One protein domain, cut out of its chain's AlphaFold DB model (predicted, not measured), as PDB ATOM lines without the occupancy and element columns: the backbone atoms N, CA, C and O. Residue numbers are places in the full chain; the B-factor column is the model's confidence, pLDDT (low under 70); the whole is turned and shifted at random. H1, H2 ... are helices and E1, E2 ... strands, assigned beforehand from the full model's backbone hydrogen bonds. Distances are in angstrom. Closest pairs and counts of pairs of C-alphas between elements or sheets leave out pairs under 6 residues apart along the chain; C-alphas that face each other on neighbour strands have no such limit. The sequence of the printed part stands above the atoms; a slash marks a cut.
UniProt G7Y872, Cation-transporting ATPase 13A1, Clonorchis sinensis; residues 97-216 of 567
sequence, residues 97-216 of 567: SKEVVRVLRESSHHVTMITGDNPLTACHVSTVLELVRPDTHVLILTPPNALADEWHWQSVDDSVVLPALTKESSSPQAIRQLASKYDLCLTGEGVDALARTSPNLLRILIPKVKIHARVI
ATOM      1  N   SER A  97     -31.207 -34.822  17.637       91.19
ATOM      2  CA  SER A  97     -30.552 -35.097  16.348       91.19
ATOM      3  C   SER A  97     -30.846 -34.034  15.292       91.19
ATOM      4  O   SER A  97     -29.931 -33.607  14.587       91.19
ATOM      5  N   LYS A  98     -32.105 -33.588  15.196       91.56
ATOM      6  CA  LYS A  98     -32.523 -32.589  14.204       91.56
ATOM      7  C   LYS A  98     -31.803 -31.253  14.413       91.56
ATOM      8  O   LYS A  98     -31.251 -30.690  13.471       91.56
ATOM      9  N   GLU A  99     -31.746 -30.786  15.657       91.94
ATOM     10  CA  GLU A  99     -31.087 -29.524  16.004       91.94
ATOM     11  C   GLU A  99     -29.569 -29.596  15.786       91.94
ATOM     12  O   GLU A  99     -28.967 -28.686  15.220       91.94
ATOM     13  N   VAL A 100     -28.936 -30.715  16.150       92.31
ATOM     14  CA  VAL A 100     -27.497 -30.923  15.931       92.31
ATOM     15  C   VAL A 100     -27.140 -30.872  14.443       92.31
ATOM     16  O   VAL A 100     -26.192 -30.182  14.056       92.31
ATOM     17  N   VAL A 101     -27.905 -31.559  13.589       92.94
ATOM     18  CA  VAL A 101     -27.696 -31.540  12.133       92.94
ATOM     19  C   VAL A 101     -27.859 -30.124  11.580       92.94
ATOM     20  O   VAL A 101     -27.018 -29.674  10.793       92.94
ATOM     21  N   ARG A 102     -28.883 -29.395  12.034       91.88
ATOM     22  CA  ARG A 102     -29.116 -28.001  11.652       91.88
ATOM     23  C   ARG A 102     -27.922 -27.110  11.998       91.88
ATOM     24  O   ARG A 102     -27.376 -26.462  11.103       91.88
ATOM     25  N   VAL A 103     -27.440 -27.149  13.243       92.00
ATOM     26  CA  VAL A 103     -26.270 -26.370  13.698       92.00
ATOM     27  C   VAL A 103     -25.019 -26.686  12.870       92.00
ATOM     28  O   VAL A 103     -24.236 -25.791  12.537       92.00
ATOM     29  N   LEU A 104     -24.806 -27.952  12.496       92.62
ATOM     30  CA  LEU A 104     -23.668 -28.345  11.660       92.62
ATOM     31  C   LEU A 104     -23.765 -27.763  10.241       92.62
ATOM     32  O   LEU A 104     -22.773 -27.204   9.751       92.62
ATOM     33  N   ARG A 105     -24.946 -27.839   9.611       89.62
ATOM     34  CA  ARG A 105     -25.210 -27.261   8.279       89.62
ATOM     35  C   ARG A 105     -25.038 -25.743   8.289       89.62
ATOM     36  O   ARG A 105     -24.310 -25.200   7.453       89.62
ATOM     37  N   GLU A 106     -25.629 -25.069   9.275       89.56
ATOM     38  CA  GLU A 106     -25.520 -23.618   9.470       89.56
ATOM     39  C   GLU A 106     -24.085 -23.172   9.777       89.56
ATOM     40  O   GLU A 106     -23.738 -22.023   9.541       89.56
ATOM     41  N   SER A 107     -23.206 -24.074  10.220       89.25
ATOM     42  CA  SER A 107     -21.791 -23.798  10.487       89.25
ATOM     43  C   SER A 107     -20.845 -24.122   9.314       89.25
ATOM     44  O   SER A 107     -19.627 -24.258   9.506       89.25
ATOM     45  N   SER A 108     -21.349 -24.228   8.084       87.75
ATOM     46  CA  SER A 108     -20.568 -24.569   6.880       87.75
ATOM     47  C   SER A 108     -20.027 -26.008   6.823       87.75
ATOM     48  O   SER A 108     -19.106 -26.268   6.045       87.75
ATOM     49  N   HIS A 109     -20.552 -26.952   7.613       91.62
ATOM     50  CA  HIS A 109     -20.178 -28.365   7.487       91.62
ATOM     51  C   HIS A 109     -21.063 -29.068   6.457       91.62
ATOM     52  O   HIS A 109     -22.250 -28.774   6.319       91.62
ATOM     53  N   HIS A 110     -20.472 -30.011   5.726       91.00
ATOM     54  CA  HIS A 110     -21.223 -30.925   4.879       91.00
ATOM     55  C   HIS A 110     -21.521 -32.181   5.697       91.00
ATOM     56  O   HIS A 110     -20.592 -32.860   6.126       91.00
ATOM     57  N   VAL A 111     -22.802 -32.450   5.934       93.62
ATOM     58  CA  VAL A 111     -23.264 -33.649   6.639       93.62
ATOM     59  C   VAL A 111     -23.763 -34.654   5.603       93.62
ATOM     60  O   VAL A 111     -24.533 -34.278   4.712       93.62
ATOM     61  N   THR A 112     -23.303 -35.897   5.732       93.81
ATOM     62  CA  THR A 112     -23.641 -37.045   4.881       93.81
ATOM     63  C   THR A 112     -24.012 -38.213   5.788       93.81
ATOM     64  O   THR A 112     -23.356 -38.431   6.806       93.81
ATOM     65  N   MET A 113     -25.053 -38.959   5.428       95.00
ATOM     66  CA  MET A 113     -25.469 -40.173   6.129       95.00
ATOM     67  C   MET A 113     -24.818 -41.401   5.490       95.00
ATOM     68  O   MET A 113     -24.835 -41.535   4.269       95.00
ATOM     69  N   ILE A 114     -24.274 -42.308   6.306       95.12
ATOM     70  CA  ILE A 114     -23.699 -43.585   5.857       95.12
ATOM     71  C   ILE A 114     -24.302 -44.711   6.706       95.12
ATOM     72  O   ILE A 114     -23.917 -44.897   7.860       95.12
ATOM     73  N   THR A 115     -25.255 -45.460   6.149       93.31
ATOM     74  CA  THR A 115     -26.037 -46.478   6.869       93.31
ATOM     75  C   THR A 115     -26.080 -47.829   6.150       93.31
ATOM     76  O   THR A 115     -25.987 -47.915   4.928       93.31
ATOM     77  N   GLY A 116     -26.238 -48.898   6.934       90.06
ATOM     78  CA  GLY A 116     -26.500 -50.250   6.430       90.06
ATOM     79  C   GLY A 116     -27.986 -50.541   6.180       90.06
ATOM     80  O   GLY A 116     -28.306 -51.610   5.671       90.06
ATOM     81  N   ASP A 117     -28.886 -49.619   6.533       88.75
ATOM     82  CA  ASP A 117     -30.332 -49.798   6.366       88.75
ATOM     83  C   ASP A 117     -30.790 -49.644   4.906       88.75
ATOM     84  O   ASP A 117     -30.040 -49.201   4.029       88.75
ATOM     85  N   ASN A 118     -32.050 -50.013   4.653       88.31
ATOM     86  CA  ASN A 118     -32.689 -49.890   3.343       88.31
ATOM     87  C   ASN A 118     -32.667 -48.419   2.855       88.31
ATOM     88  O   ASN A 118     -32.932 -47.510   3.652       88.31
ATOM     89  N   PRO A 119     -32.378 -48.165   1.560       91.50
ATOM     90  CA  PRO A 119     -32.363 -46.817   0.989       91.50
ATOM     91  C   PRO A 119     -33.644 -46.012   1.224       91.50
ATOM     92  O   PRO A 119     -33.544 -44.820   1.501       91.50
ATOM     93  N   LEU A 120     -34.829 -46.628   1.185       89.88
ATOM     94  CA  LEU A 120     -36.100 -45.919   1.387       89.88
ATOM     95  C   LEU A 120     -36.214 -45.361   2.812       89.88
ATOM     96  O   LEU A 120     -36.528 -44.184   3.003       89.88
ATOM     97  N   THR A 121     -35.868 -46.175   3.812       89.31
ATOM     98  CA  THR A 121     -35.834 -45.759   5.221       89.31
ATOM     99  C   THR A 121     -34.791 -44.662   5.446       89.31
ATOM    100  O   THR A 121     -35.075 -43.665   6.110       89.31
ATOM    101  N   ALA A 122     -33.601 -44.799   4.853       91.69
ATOM    102  CA  ALA A 122     -32.535 -43.801   4.951       91.69
ATOM    103  C   ALA A 122     -32.933 -42.453   4.323       91.69
ATOM    104  O   ALA A 122     -32.650 -41.395   4.894       91.69
ATOM    105  N   CYS A 123     -33.627 -42.480   3.180       91.56
ATOM    106  CA  CYS A 123     -34.174 -41.287   2.533       91.56
ATOM    107  C   CYS A 123     -35.225 -40.615   3.418       91.56
ATOM    108  O   CYS A 123     -35.125 -39.415   3.659       91.56
ATOM    109  N   HIS A 124     -36.161 -41.383   3.983       90.50
ATOM    110  CA  HIS A 124     -37.168 -40.854   4.901       90.50
ATOM    111  C   HIS A 124     -36.535 -40.158   6.117       90.50
ATOM    112  O   HIS A 124     -36.829 -38.995   6.394       90.50
ATOM    113  N   VAL A 125     -35.610 -40.830   6.813       91.31
ATOM    114  CA  VAL A 125     -34.912 -40.257   7.979       91.31
ATOM    115  C   VAL A 125     -34.131 -39.000   7.594       91.31
ATOM    116  O   VAL A 125     -34.126 -38.019   8.338       91.31
ATOM    117  N   SER A 126     -33.504 -38.993   6.417       92.06
ATOM    118  CA  SER A 126     -32.774 -37.828   5.912       92.06
ATOM    119  C   SER A 126     -33.687 -36.635   5.625       92.06
ATOM    120  O   SER A 126     -33.274 -35.498   5.858       92.06
ATOM    121  N   THR A 127     -34.921 -36.867   5.176       90.81
ATOM    122  CA  THR A 127     -35.941 -35.818   5.020       90.81
ATOM    123  C   THR A 127     -36.375 -35.265   6.375       90.81
ATOM    124  O   THR A 127     -36.395 -34.050   6.559       90.81
ATOM    125  N   VAL A 128     -36.635 -36.129   7.364       90.81
ATOM    126  CA  VAL A 128     -37.043 -35.707   8.720       90.81
ATOM    127  C   VAL A 128     -35.944 -34.907   9.435       90.81
ATOM    128  O   VAL A 128     -36.234 -33.921  10.120       90.81
ATOM    129  N   LEU A 129     -34.678 -35.299   9.256       91.50
ATOM    130  CA  LEU A 129     -33.505 -34.597   9.791       91.50
ATOM    131  C   LEU A 129     -33.111 -33.350   8.987       91.50
ATOM    132  O   LEU A 129     -32.138 -32.691   9.351       91.50
ATOM    133  N   GLU A 130     -33.824 -33.036   7.901       91.12
ATOM    134  CA  GLU A 130     -33.493 -31.936   6.991       91.12
ATOM    135  C   GLU A 130     -32.042 -32.033   6.478       91.12
ATOM    136  O   GLU A 130     -31.309 -31.048   6.415       91.12
ATOM    137  N   LEU A 131     -31.575 -33.236   6.136       89.44
ATOM    138  CA  LEU A 131     -30.297 -33.434   5.435       89.44
ATOM    139  C   LEU A 131     -30.428 -33.144   3.938       89.44
ATOM    140  O   LEU A 131     -29.500 -32.605   3.325       89.44
ATOM    141  N   VAL A 132     -31.586 -33.496   3.382       89.81
ATOM    142  CA  VAL A 132     -32.000 -33.240   1.998       89.81
ATOM    143  C   VAL A 132     -32.851 -31.971   1.920       89.81
ATOM    144  O   VAL A 132     -33.348 -31.477   2.935       89.81
ATOM    145  N   ARG A 133     -32.973 -31.390   0.727       86.81
ATOM    146  CA  ARG A 133     -33.777 -30.185   0.495       86.81
ATOM    147  C   ARG A 133     -35.261 -30.570   0.372       86.81
ATOM    148  O   ARG A 133     -35.560 -31.531  -0.331       86.81
ATOM    149  N   PRO A 134     -36.181 -29.817   1.003       79.69
ATOM    150  CA  PRO A 134     -37.603 -30.170   1.048       79.69
ATOM    151  C   PRO A 134     -38.274 -30.199  -0.336       79.69
ATOM    152  O   PRO A 134     -39.133 -31.040  -0.564       79.69
ATOM    153  N   ASP A 135     -37.840 -29.347  -1.269       81.50
ATOM    154  CA  ASP A 135     -38.463 -29.205  -2.597       81.50
ATOM    155  C   ASP A 135     -37.758 -30.011  -3.705       81.50
ATOM    156  O   ASP A 135     -37.988 -29.776  -4.891       81.50
ATOM    157  N   THR A 136     -36.845 -30.925  -3.355       84.94
ATOM    158  CA  THR A 136     -36.103 -31.713  -4.353       84.94
ATOM    159  C   THR A 136     -36.292 -33.203  -4.150       84.94
ATOM    160  O   THR A 136     -36.169 -33.704  -3.036       84.94
ATOM    161  N   HIS A 137     -36.496 -33.931  -5.248       87.56
ATOM    162  CA  HIS A 137     -36.519 -35.387  -5.203       87.56
ATOM    163  C   HIS A 137     -35.135 -35.948  -4.866       87.56
ATOM    164  O   HIS A 137     -34.115 -35.502  -5.407       87.56
ATOM    165  N   VAL A 138     -35.123 -36.962  -4.002       91.44
ATOM    166  CA  VAL A 138     -33.942 -37.784  -3.739       91.44
ATOM    167  C   VAL A 138     -33.885 -38.886  -4.789       91.44
ATOM    168  O   VAL A 138     -34.833 -39.658  -4.920       91.44
ATOM    169  N   LEU A 139     -32.787 -38.944  -5.540       92.69
ATOM    170  CA  LEU A 139     -32.540 -39.955  -6.561       92.69
ATOM    171  C   LEU A 139     -31.624 -41.049  -6.013       92.69
ATOM    172  O   LEU A 139     -30.511 -40.771  -5.563       92.69
ATOM    173  N   ILE A 140     -32.084 -42.291  -6.083       92.50
ATOM    174  CA  ILE A 140     -31.366 -43.498  -5.684       92.50
ATOM    175  C   ILE A 140     -30.772 -44.136  -6.939       92.50
ATOM    176  O   ILE A 140     -31.465 -44.283  -7.942       92.50
ATOM    177  N   LEU A 141     -29.489 -44.498  -6.899       91.25
ATOM    178  CA  LEU A 141     -28.885 -45.303  -7.961       91.25
ATOM    179  C   LEU A 141     -29.300 -46.769  -7.785       91.25
ATOM    180  O   LEU A 141     -28.830 -47.439  -6.855       91.25
ATOM    181  N   THR A 142     -30.166 -47.241  -8.677       89.12
ATOM    182  CA  THR A 142     -30.801 -48.561  -8.610       89.12
ATOM    183  C   THR A 142     -30.272 -49.465  -9.734       89.12
ATOM    184  O   THR A 142     -30.018 -48.976 -10.844       89.12
ATOM    185  N   PRO A 143     -30.063 -50.771  -9.470       88.88
ATOM    186  CA  PRO A 143     -29.815 -51.753 -10.525       88.88
ATOM    187  C   PRO A 143     -31.025 -51.889 -11.473       88.88
ATOM    188  O   PRO A 143     -32.104 -51.378 -11.165       88.88
ATOM    189  N   PRO A 144     -30.866 -52.587 -12.614       87.56
ATOM    190  CA  PRO A 144     -31.971 -52.880 -13.523       87.56
ATOM    191  C   PRO A 144     -33.187 -53.465 -12.800       87.56
ATOM    192  O   PRO A 144     -33.056 -54.383 -11.988       87.56
ATOM    193  N   ASN A 145     -34.367 -52.921 -13.085       85.00
ATOM    194  CA  ASN A 145     -35.639 -53.327 -12.491       85.00
ATOM    195  C   ASN A 145     -36.766 -53.206 -13.534       85.00
ATOM    196  O   ASN A 145     -36.515 -52.908 -14.696       85.00
ATOM    197  N   ALA A 146     -38.021 -53.396 -13.120       80.06
ATOM    198  CA  ALA A 146     -39.173 -53.297 -14.022       80.06
ATOM    199  C   ALA A 146     -39.348 -51.918 -14.702       80.06
ATOM    200  O   ALA A 146     -40.094 -51.819 -15.673       80.06
ATOM    201  N   LEU A 147     -38.700 -50.857 -14.200       79.88
ATOM    202  CA  LEU A 147     -38.779 -49.500 -14.750       79.88
ATOM    203  C   LEU A 147     -37.697 -49.224 -15.804       79.88
ATOM    204  O   LEU A 147     -37.916 -48.383 -16.676       79.88
ATOM    205  N   ALA A 148     -36.540 -49.887 -15.725       84.62
ATOM    206  CA  ALA A 148     -35.465 -49.744 -16.704       84.62
ATOM    207  C   ALA A 148     -34.489 -50.934 -16.702       84.62
ATOM    208  O   ALA A 148     -34.074 -51.420 -15.648       84.62
ATOM    209  N   ASP A 149     -34.052 -51.317 -17.906       84.38
ATOM    210  CA  ASP A 149     -33.161 -52.461 -18.161       84.38
ATOM    211  C   ASP A 149     -31.678 -52.187 -17.837       84.38
ATOM    212  O   ASP A 149     -30.876 -53.111 -17.711       84.38
ATOM    213  N   GLU A 150     -31.296 -50.916 -17.680       87.69
ATOM    214  CA  GLU A 150     -29.942 -50.497 -17.305       87.69
ATOM    215  C   GLU A 150     -29.920 -49.819 -15.926       87.69
ATOM    216  O   GLU A 150     -30.952 -49.471 -15.346       87.69
ATOM    217  N   TRP A 151     -28.712 -49.603 -15.391       88.44
ATOM    218  CA  TRP A 151     -28.527 -48.789 -14.188       88.44
ATOM    219  C   TRP A 151     -29.142 -47.403 -14.388       88.44
ATOM    220  O   TRP A 151     -28.872 -46.723 -15.381       88.44
ATOM    221  N   HIS A 152     -29.935 -46.959 -13.419       90.25
ATOM    222  CA  HIS A 152     -30.679 -45.710 -13.516       90.25
ATOM    223  C   HIS A 152     -30.828 -45.036 -12.149       90.25
ATOM    224  O   HIS A 152     -30.665 -45.642 -11.090       90.25
ATOM    225  N   TRP A 153     -31.101 -43.739 -12.189       89.94
ATOM    226  CA  TRP A 153     -31.456 -42.923 -11.042       89.94
ATOM    227  C   TRP A 153     -32.973 -42.888 -10.901       89.94
ATOM    228  O   TRP A 153     -33.664 -42.415 -11.802       89.94
ATOM    229  N   GLN A 154     -33.475 -43.344  -9.761       91.25
ATOM    230  CA  GLN A 154     -34.902 -43.467  -9.473       91.25
ATOM    231  C   GLN A 154     -35.285 -42.627  -8.252       91.25
ATOM    232  O   GLN A 154     -34.583 -42.627  -7.241       91.25
ATOM    233  N   SER A 155     -36.398 -41.900  -8.331       91.00
ATOM    234  CA  SER A 155     -36.984 -41.203  -7.181       91.00
ATOM    235  C   SER A 155     -37.613 -42.173  -6.175       91.00
ATOM    236  O   SER A 155     -38.108 -43.222  -6.557       91.00
ATOM    237  N   VAL A 156     -37.676 -41.784  -4.897       86.31
ATOM    238  CA  VAL A 156     -38.371 -42.536  -3.828       86.31
ATOM    239  C   VAL A 156     -39.845 -42.833  -4.166       86.31
ATOM    240  O   VAL A 156     -40.364 -43.882  -3.775       86.31
ATOM    241  N   ASP A 157     -40.496 -41.924  -4.899       83.31
ATOM    242  CA  ASP A 157     -41.905 -42.021  -5.311       83.31
ATOM    243  C   ASP A 157     -42.076 -42.578  -6.737       83.31
ATOM    244  O   ASP A 157     -43.161 -42.492  -7.301       83.31
ATOM    245  N   ASP A 158     -40.998 -43.059  -7.365       84.56
ATOM    246  CA  ASP A 158     -40.956 -43.598  -8.737       84.56
ATOM    247  C   ASP A 158     -41.350 -42.609  -9.855       84.56
ATOM    248  O   ASP A 158     -41.350 -42.950 -11.034       84.56
ATOM    249  N   SER A 159     -41.619 -41.347  -9.512       85.25
ATOM    250  CA  SER A 159     -42.072 -40.304 -10.446       85.25
ATOM    251  C   SER A 159     -41.004 -39.833 -11.437       85.25
ATOM    252  O   SER A 159     -41.326 -39.347 -12.521       85.25
ATOM    253  N   VAL A 160     -39.728 -39.945 -11.065       87.56
ATOM    254  CA  VAL A 160     -38.591 -39.502 -11.875       87.56
ATOM    255  C   VAL A 160     -37.631 -40.665 -12.051       87.56
ATOM    256  O   VAL A 160     -37.083 -41.171 -11.071       87.56
ATOM    257  N   VAL A 161     -37.398 -41.032 -13.310       88.75
ATOM    258  CA  VAL A 161     -36.420 -42.038 -13.725       88.75
ATOM    259  C   VAL A 161     -35.475 -41.390 -14.733       88.75
ATOM    260  O   VAL A 161     -35.915 -40.843 -15.744       88.75
ATOM    261  N   LEU A 162     -34.177 -41.397 -14.437       86.94
ATOM    262  CA  LEU A 162     -33.129 -40.853 -15.304       86.94
ATOM    263  C   LEU A 162     -32.073 -41.929 -15.577       86.94
ATOM    264  O   LEU A 162     -31.724 -42.668 -14.658       86.94
ATOM    265  N   PRO A 163     -31.498 -42.006 -16.786       84.81
ATOM    266  CA  PRO A 163     -30.433 -42.964 -17.069       84.81
ATOM    267  C   PRO A 163     -29.193 -42.686 -16.203       84.81
ATOM    268  O   PRO A 163     -28.893 -41.530 -15.874       84.81
ATOM    269  N   ALA A 164     -28.454 -43.733 -15.819       80.25
ATOM    270  CA  ALA A 164     -27.194 -43.547 -15.107       80.25
ATOM    271  C   ALA A 164     -26.159 -42.841 -15.994       80.25
ATOM    272  O   ALA A 164     -26.108 -43.001 -17.212       80.25
ATOM    273  N   LEU A 165     -25.288 -42.056 -15.361       74.69
ATOM    274  CA  LEU A 165     -24.200 -41.381 -16.062       74.69
ATOM    275  C   LEU A 165     -23.152 -42.421 -16.490       74.69
ATOM    276  O   LEU A 165     -22.448 -42.982 -15.649       74.69
ATOM    277  N   THR A 166     -23.037 -42.670 -17.794       65.56
ATOM    278  CA  THR A 166     -22.022 -43.555 -18.393       65.56
ATOM    279  C   THR A 166     -20.705 -42.811 -18.659       65.56
ATOM    280  O   THR A 166     -20.652 -41.582 -18.584       65.56
ATOM    281  N   LYS A 167     -19.625 -43.545 -18.993       58.53
ATOM    282  CA  LYS A 167     -18.289 -42.979 -19.305       58.53
ATOM    283  C   LYS A 167     -18.316 -41.878 -20.372       58.53
ATOM    284  O   LYS A 167     -17.492 -40.970 -20.323       58.53
ATOM    285  N   GLU A 168     -19.249 -41.960 -21.315       53.12
ATOM    286  CA  GLU A 168     -19.365 -41.038 -22.450       53.12
ATOM    287  C   GLU A 168     -20.170 -39.774 -22.102       53.12
ATOM    288  O   GLU A 168     -19.926 -38.709 -22.660       53.12
ATOM    289  N   SER A 169     -21.065 -39.859 -21.110       57.56
ATOM    290  CA  SER A 169     -21.909 -38.744 -20.641       57.56
ATOM    291  C   SER A 169     -21.394 -38.083 -19.351       57.56
ATOM    292  O   SER A 169     -21.946 -37.085 -18.880       57.56
ATOM    293  N   SER A 170     -20.326 -38.621 -18.751       60.88
ATOM    294  CA  SER A 170     -19.777 -38.200 -17.458       60.88
ATOM    295  C   SER A 170     -18.909 -36.939 -17.534       60.88
ATOM    296  O   SER A 170     -17.750 -36.936 -17.116       60.88
ATOM    297  N   SER A 171     -19.457 -35.830 -18.035       66.00
ATOM    298  CA  SER A 171     -18.805 -34.536 -17.828       66.00
ATOM    299  C   SER A 171     -18.951 -34.117 -16.350       66.00
ATOM    300  O   SER A 171     -20.025 -34.278 -15.756       66.00
ATOM    301  N   PRO A 172     -17.920 -33.522 -15.719       69.06
ATOM    302  CA  PRO A 172     -18.045 -32.956 -14.372       69.06
ATOM    303  C   PRO A 172     -19.176 -31.919 -14.251       69.06
ATOM    304  O   PRO A 172     -19.688 -31.675 -13.159       69.06
ATOM    305  N   GLN A 173     -19.570 -31.304 -15.371       74.88
ATOM    306  CA  GLN A 173     -20.688 -30.369 -15.448       74.88
ATOM    307  C   GLN A 173     -22.042 -31.074 -15.334       74.88
ATOM    308  O   GLN A 173     -22.881 -30.599 -14.575       74.88
ATOM    309  N   ALA A 174     -22.235 -32.224 -15.987       79.00
ATOM    310  CA  ALA A 174     -23.472 -33.001 -15.890       79.00
ATOM    311  C   ALA A 174     -23.740 -33.466 -14.449       79.00
ATOM    312  O   ALA A 174     -24.849 -33.319 -13.942       79.00
ATOM    313  N   ILE A 175     -22.704 -33.923 -13.734       79.25
ATOM    314  CA  ILE A 175     -22.822 -34.315 -12.316       79.25
ATOM    315  C   ILE A 175     -23.180 -33.108 -11.443       79.25
ATOM    316  O   ILE A 175     -24.002 -33.212 -10.534       79.25
ATOM    317  N   ARG A 176     -22.579 -31.941 -11.710       80.69
ATOM    318  CA  ARG A 176     -22.907 -30.702 -10.990       80.69
ATOM    319  C   ARG A 176     -24.338 -30.252 -11.261       80.69
ATOM    320  O   ARG A 176     -25.004 -29.840 -10.319       80.69
ATOM    321  N   GLN A 177     -24.810 -30.348 -12.503       83.62
ATOM    322  CA  GLN A 177     -26.197 -30.050 -12.859       83.62
ATOM    323  C   GLN A 177     -27.156 -31.005 -12.144       83.62
ATOM    324  O   GLN A 177     -28.097 -30.543 -11.498       83.62
ATOM    325  N   LEU A 178     -26.860 -32.308 -12.154       85.50
ATOM    326  CA  LEU A 178     -27.650 -33.315 -11.452       85.50
ATOM    327  C   LEU A 178     -27.716 -33.028  -9.945       85.50
ATOM    328  O   LEU A 178     -28.808 -32.890  -9.409       85.50
ATOM    329  N   ALA A 179     -26.570 -32.830  -9.288       84.62
ATOM    330  CA  ALA A 179     -26.501 -32.520  -7.857       84.62
ATOM    331  C   ALA A 179     -27.117 -31.151  -7.499       84.62
ATOM    332  O   ALA A 179     -27.566 -30.930  -6.375       84.62
ATOM    333  N   SER A 180     -27.145 -30.203  -8.443       84.69
ATOM    334  CA  SER A 180     -27.816 -28.916  -8.237       84.69
ATOM    335  C   SER A 180     -29.338 -29.045  -8.275       84.69
ATOM    336  O   SER A 180     -30.012 -28.352  -7.518       84.69
ATOM    337  N   LYS A 181     -29.876 -29.954  -9.096       87.62
ATOM    338  CA  LYS A 181     -31.319 -30.142  -9.282       87.62
ATOM    339  C   LYS A 181     -31.918 -31.171  -8.316       87.62
ATOM    340  O   LYS A 181     -33.052 -30.994  -7.886       87.62
ATOM    341  N   TYR A 182     -31.154 -32.198  -7.956       90.69
ATOM    342  CA  TYR A 182     -31.602 -33.330  -7.147       90.69
ATOM    343  C   TYR A 182     -30.606 -33.662  -6.038       90.69
ATOM    344  O   TYR A 182     -29.407 -33.404  -6.168       90.69
ATOM    345  N   ASP A 183     -31.101 -34.260  -4.956       92.44
ATOM    346  CA  ASP A 183     -30.256 -34.861  -3.926       92.44
ATOM    347  C   ASP A 183     -30.004 -36.333  -4.260       92.44
ATOM    348  O   ASP A 183     -30.875 -37.018  -4.789       92.44
ATOM    349  N   LEU A 184     -28.793 -36.821  -3.994       93.38
ATOM    350  CA  LEU A 184     -28.349 -38.133  -4.467       93.38
ATOM    351  C   LEU A 184     -28.176 -39.120  -3.310       93.38
ATOM    352  O   LEU A 184     -27.602 -38.773  -2.270       93.38
ATOM    353  N   CYS A 185     -28.614 -40.356  -3.546       94.81
ATOM    354  CA  CYS A 185     -28.451 -41.516  -2.683       94.81
ATOM    355  C   CYS A 185     -27.723 -42.642  -3.433       94.81
ATOM    356  O   CYS A 185     -28.182 -43.106  -4.478       94.81
ATOM    357  N   LEU A 186     -26.598 -43.111  -2.892       94.06
ATOM    358  CA  LEU A 186     -25.872 -44.269  -3.419       94.06
ATOM    359  C   LEU A 186     -26.104 -45.498  -2.546       94.06
ATOM    360  O   LEU A 186     -25.941 -45.449  -1.327       94.06
ATOM    361  N   THR A 187     -26.441 -46.615  -3.178       94.06
ATOM    362  CA  THR A 187     -26.523 -47.926  -2.528       94.06
ATOM    363  C   THR A 187     -25.150 -48.603  -2.499       94.06
ATOM    364  O   THR A 187     -24.290 -48.283  -3.322       94.06
ATOM    365  N   GLY A 188     -24.926 -49.554  -1.587       91.75
ATOM    366  CA  GLY A 188     -23.690 -50.353  -1.560       91.75
ATOM    367  C   GLY A 188     -23.400 -51.056  -2.892       91.75
ATOM    368  O   GLY A 188     -22.280 -51.001  -3.392       91.75
ATOM    369  N   GLU A 189     -24.423 -51.622  -3.531       90.81
ATOM    370  CA  GLU A 189     -24.299 -52.224  -4.867       90.81
ATOM    371  C   GLU A 189     -23.955 -51.186  -5.944       90.81
ATOM    372  O   GLU A 189     -23.123 -51.448  -6.814       90.81
ATOM    373  N   GLY A 190     -24.539 -49.985  -5.861       89.38
ATOM    374  CA  GLY A 190     -24.212 -48.869  -6.748       89.38
ATOM    375  C   GLY A 190     -22.768 -48.384  -6.588       89.38
ATOM    376  O   GLY A 190     -22.114 -48.064  -7.581       89.38
ATOM    377  N   VAL A 191     -22.234 -48.372  -5.360       89.88
ATOM    378  CA  VAL A 191     -20.817 -48.065  -5.096       89.88
ATOM    379  C   VAL A 191     -19.915 -49.103  -5.763       89.88
ATOM    380  O   VAL A 191     -18.997 -48.720  -6.490       89.88
ATOM    381  N   ASP A 192     -20.208 -50.394  -5.603       91.19
ATOM    382  CA  ASP A 192     -19.426 -51.477  -6.213       91.19
ATOM    383  C   ASP A 192     -19.493 -51.459  -7.747       91.19
ATOM    384  O   ASP A 192     -18.482 -51.650  -8.430       91.19
ATOM    385  N   ALA A 193     -20.678 -51.211  -8.308       89.00
ATOM    386  CA  ALA A 193     -20.873 -51.102  -9.748       89.00
ATOM    387  C   ALA A 193     -20.078 -49.927 -10.332       89.00
ATOM    388  O   ALA A 193     -19.355 -50.092 -11.318       89.00
ATOM    389  N   LEU A 194     -20.139 -48.752  -9.698       87.38
ATOM    390  CA  LEU A 194     -19.370 -47.583 -10.124       87.38
ATOM    391  C   LEU A 194     -17.863 -47.770  -9.921       87.38
ATOM    392  O   LEU A 194     -17.089 -47.314 -10.761       87.38
ATOM    393  N   ALA A 195     -17.438 -48.462  -8.863       87.19
ATOM    394  CA  ALA A 195     -16.032 -48.776  -8.627       87.19
ATOM    395  C   ALA A 195     -15.449 -49.662  -9.742       87.19
ATOM    396  O   ALA A 195     -14.328 -49.413 -10.189       87.19
ATOM    397  N   ARG A 196     -16.220 -50.646 -10.234       87.44
ATOM    398  CA  ARG A 196     -15.825 -51.522 -11.352       87.44
ATOM    399  C   ARG A 196     -15.870 -50.813 -12.703       87.44
ATOM    400  O   ARG A 196     -14.925 -50.909 -13.482       87.44
ATOM    401  N   THR A 197     -16.960 -50.106 -12.990       83.88
ATOM    402  CA  THR A 197     -17.187 -49.524 -14.317       83.88
ATOM    403  C   THR A 197     -16.388 -48.237 -14.502       83.88
ATOM    404  O   THR A 197     -15.660 -48.099 -15.488       83.88
ATOM    405  N   SER A 198     -16.487 -47.301 -13.551       83.75
ATOM    406  CA  SER A 198     -16.017 -45.915 -13.682       83.75
ATOM    407  C   SER A 198     -15.514 -45.340 -12.344       83.75
ATOM    408  O   SER A 198     -16.166 -44.472 -11.755       83.75
ATOM    409  N   PRO A 199     -14.313 -45.722 -11.869       84.50
ATOM    410  CA  PRO A 199     -13.803 -45.284 -10.565       84.50
ATOM    411  C   PRO A 199     -13.607 -43.761 -10.467       84.50
ATOM    412  O   PRO A 199     -13.776 -43.170  -9.402       84.50
ATOM    413  N   ASN A 200     -13.295 -43.086 -11.578       84.75
ATOM    414  CA  ASN A 200     -13.179 -41.622 -11.603       84.75
ATOM    415  C   ASN A 200     -14.530 -40.922 -11.396       84.75
ATOM    416  O   ASN A 200     -14.579 -39.885 -10.736       84.75
ATOM    417  N   LEU A 201     -15.621 -41.495 -11.914       84.19
ATOM    418  CA  LEU A 201     -16.971 -40.975 -11.700       84.19
ATOM    419  C   LEU A 201     -17.356 -41.101 -10.224       84.19
ATOM    420  O   LEU A 201     -17.806 -40.123  -9.632       84.19
ATOM    421  N   LEU A 202     -17.092 -42.264  -9.617       86.25
ATOM    422  CA  LEU A 202     -17.336 -42.500  -8.193       86.25
ATOM    423  C   LEU A 202     -16.640 -41.444  -7.321       86.25
ATOM    424  O   LEU A 202     -17.270 -40.860  -6.442       86.25
ATOM    425  N   ARG A 203     -15.374 -41.119  -7.614       86.56
ATOM    426  CA  ARG A 203     -14.620 -40.080  -6.889       86.56
ATOM    427  C   ARG A 203     -15.260 -38.698  -6.956       86.56
ATOM    428  O   ARG A 203     -15.259 -37.978  -5.966       86.56
ATOM    429  N   ILE A 204     -15.789 -38.309  -8.113       86.19
ATOM    430  CA  ILE A 204     -16.448 -37.005  -8.283       86.19
ATOM    431  C   ILE A 204     -17.830 -37.005  -7.614       86.19
ATOM    432  O   ILE A 204     -18.288 -35.966  -7.135       86.19
ATOM    433  N   LEU A 205     -18.483 -38.166  -7.569       87.94
ATOM    434  CA  LEU A 205     -19.837 -38.334  -7.062       87.94
ATOM    435  C   LEU A 205     -19.893 -38.399  -5.530       87.94
ATOM    436  O   LEU A 205     -20.766 -37.765  -4.944       87.94
ATOM    437  N   ILE A 206     -18.952 -39.092  -4.875       90.94
ATOM    438  CA  ILE A 206     -18.924 -39.277  -3.410       90.94
ATOM    439  C   ILE A 206     -19.130 -37.957  -2.634       90.94
ATOM    440  O   ILE A 206     -20.021 -37.912  -1.791       90.94
ATOM    441  N   PRO A 207     -18.416 -36.846  -2.918       90.25
ATOM    442  CA  PRO A 207     -18.602 -35.590  -2.182       90.25
ATOM    443  C   PRO A 207     -19.950 -34.892  -2.432       90.25
ATOM    444  O   PRO A 207     -20.298 -33.944  -1.726       90.25
ATOM    445  N   LYS A 208     -20.676 -35.290  -3.482       89.06
ATOM    446  CA  LYS A 208     -21.975 -34.725  -3.875       89.06
ATOM    447  C   LYS A 208     -23.153 -35.510  -3.311       89.06
ATOM    448  O   LYS A 208     -24.257 -34.976  -3.254       89.06
ATOM    449  N   VAL A 209     -22.920 -36.751  -2.902       92.06
ATOM    450  CA  VAL A 209     -23.940 -37.659  -2.386       92.06
ATOM    451  C   VAL A 209     -24.212 -37.360  -0.915       92.06
ATOM    452  O   VAL A 209     -23.300 -37.161  -0.112       92.06
ATOM    453  N   LYS A 210     -25.499 -37.302  -0.566       92.81
ATOM    454  CA  LYS A 210     -25.962 -37.004   0.796       92.81
ATOM    455  C   LYS A 210     -26.221 -38.254   1.616       92.81
ATOM    456  O   LYS A 210     -26.095 -38.207   2.838       92.81
ATOM    457  N   ILE A 211     -26.571 -39.345   0.946       95.62
ATOM    458  CA  ILE A 211     -27.013 -40.579   1.581       95.62
ATOM    459  C   ILE A 211     -26.268 -41.747   0.942       95.62
ATOM    460  O   ILE A 211     -26.307 -41.935  -0.270       95.62
ATOM    461  N   HIS A 212     -25.597 -42.538   1.767       95.62
ATOM    462  CA  HIS A 212     -25.080 -43.846   1.401       95.62
ATOM    463  C   HIS A 212     -25.859 -44.891   2.195       95.62
ATOM    464  O   HIS A 212     -25.806 -44.888   3.426       95.62
ATOM    465  N   ALA A 213     -26.606 -45.747   1.506       94.38
ATOM    466  CA  ALA A 213     -27.501 -46.728   2.116       94.38
ATOM    467  C   ALA A 213     -27.113 -48.160   1.737       94.38
ATOM    468  O   ALA A 213     -26.468 -48.384   0.711       94.38
ATOM    469  N   ARG A 214     -27.515 -49.141   2.556       91.88
ATOM    470  CA  ARG A 214     -27.185 -50.565   2.372       91.88
ATOM    471  C   ARG A 214     -25.681 -50.803   2.151       91.88
ATOM    472  O   ARG A 214     -25.300 -51.692   1.396       91.88
ATOM    473  N   VAL A 215     -24.825 -49.982   2.772       93.31
ATOM    474  CA  VAL A 215     -23.366 -50.104   2.640       93.31
ATOM    475  C   VAL A 215     -22.790 -51.061   3.677       93.31
ATOM    476  O   VAL A 215     -23.154 -51.023   4.856       93.31
ATOM    477  N   ILE A 216     -21.854 -51.904   3.245       93.00
ATOM    478  CA  ILE A 216     -21.125 -52.811   4.142       93.00
ATOM    479  C   ILE A 216     -20.000 -52.067   4.888       93.00
ATOM    480  O   ILE A 216     -19.522 -51.042   4.394       93.00
TER     481      ILE A 216
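This is residues 97 to 216 of the 567 residues of the protein "Cation-transporting ATPase 13A1" of Clonorchis sinensis (UniProt G7Y872). A twisted five-strand sheet makes the core, with helices H4 and H5 on one face and H2 on the other, as three layers: helices on both faces of a sheet. H3 lies by H5, and H1 lies at one end of the longest axis, joined to H2 by a long link. The printed part has 120 residues, in the order H1 H2 E1 E2 E3 H3 E4 H4 H5 E5; the mixed sheet runs E3 E2 E1 E4 E5, and the class is mixed, helices and strands. The whole is compact, with a radius of gyration of the C-alphas of 14.0 A and spans of 40 by 29 by 29 A.

Find C-alpha 97 at (-30.552, -35.097, 16.348); from there H1 runs to residue 106, 14.3 A. H2, residues 119 to 128, is also 14.3 A long. Next come E1, residues 138 to 142, 12.2 A; E2, residues 152 to 155; and E3, residues 161 to 163. H3 holds residues 172 to 181, 14.5 A. E4, residues 183 to 187, is 13.7 A long; find C-alpha 183 at (-30.256, -34.861, -3.926). H4, residues 188 to 197, and H5, residues 199 to 208, follow. E5, residues 211 to 213, ends at C-alpha 213, (-27.501, -46.728, 2.116).

Look first at the meander E1 E2 E3, each strand the antiparallel neighbour of the one before: N 140 and O 154 are 2.8 A apart, N 153 and O 162 2.8 A. E1 and E4 are parallel, with N 139 and O 183 at 2.8 A; E4 and E5 are parallel, with N 213 and O 186 at 2.9 A. E4, H4 H5, E5 is a strand-helix-strand unit, parallel neighbour strands with helices between; E3, H3, E4 is a split one, with E2 and E1 between its strands. Both crossovers are right-handed. H2 is on the sheet at a height of 8.9 A, its Pro 119 and Ala 213 of E5 being their closest C-alphas, 5.0 A. H4, on the opposite face, stands up from the sheet at 58 degrees. H4 and H5 form a helical hairpin and touch, their closest C-alphas Leu 194 and Leu 202 at 5.8 A. H3 and H5 only just touch, with 3 pairs of C-alphas within 8 A, the closest Ala 179 and Lys 208 at 6.4 A. Every O i to N i+4 pair is within hydrogen-bond range in H1, H2, H3 and H4; in H5, 4 of 6 are.

The two C-alphas farthest apart are those of Ser 107 and Ala 146, 42.1 A. The printed part has no cut, and the link from H1 to H2 is long, 12 residues. Look at residues 166 to 172 for pLDDT under 70; the mean of the printed part is 87.1.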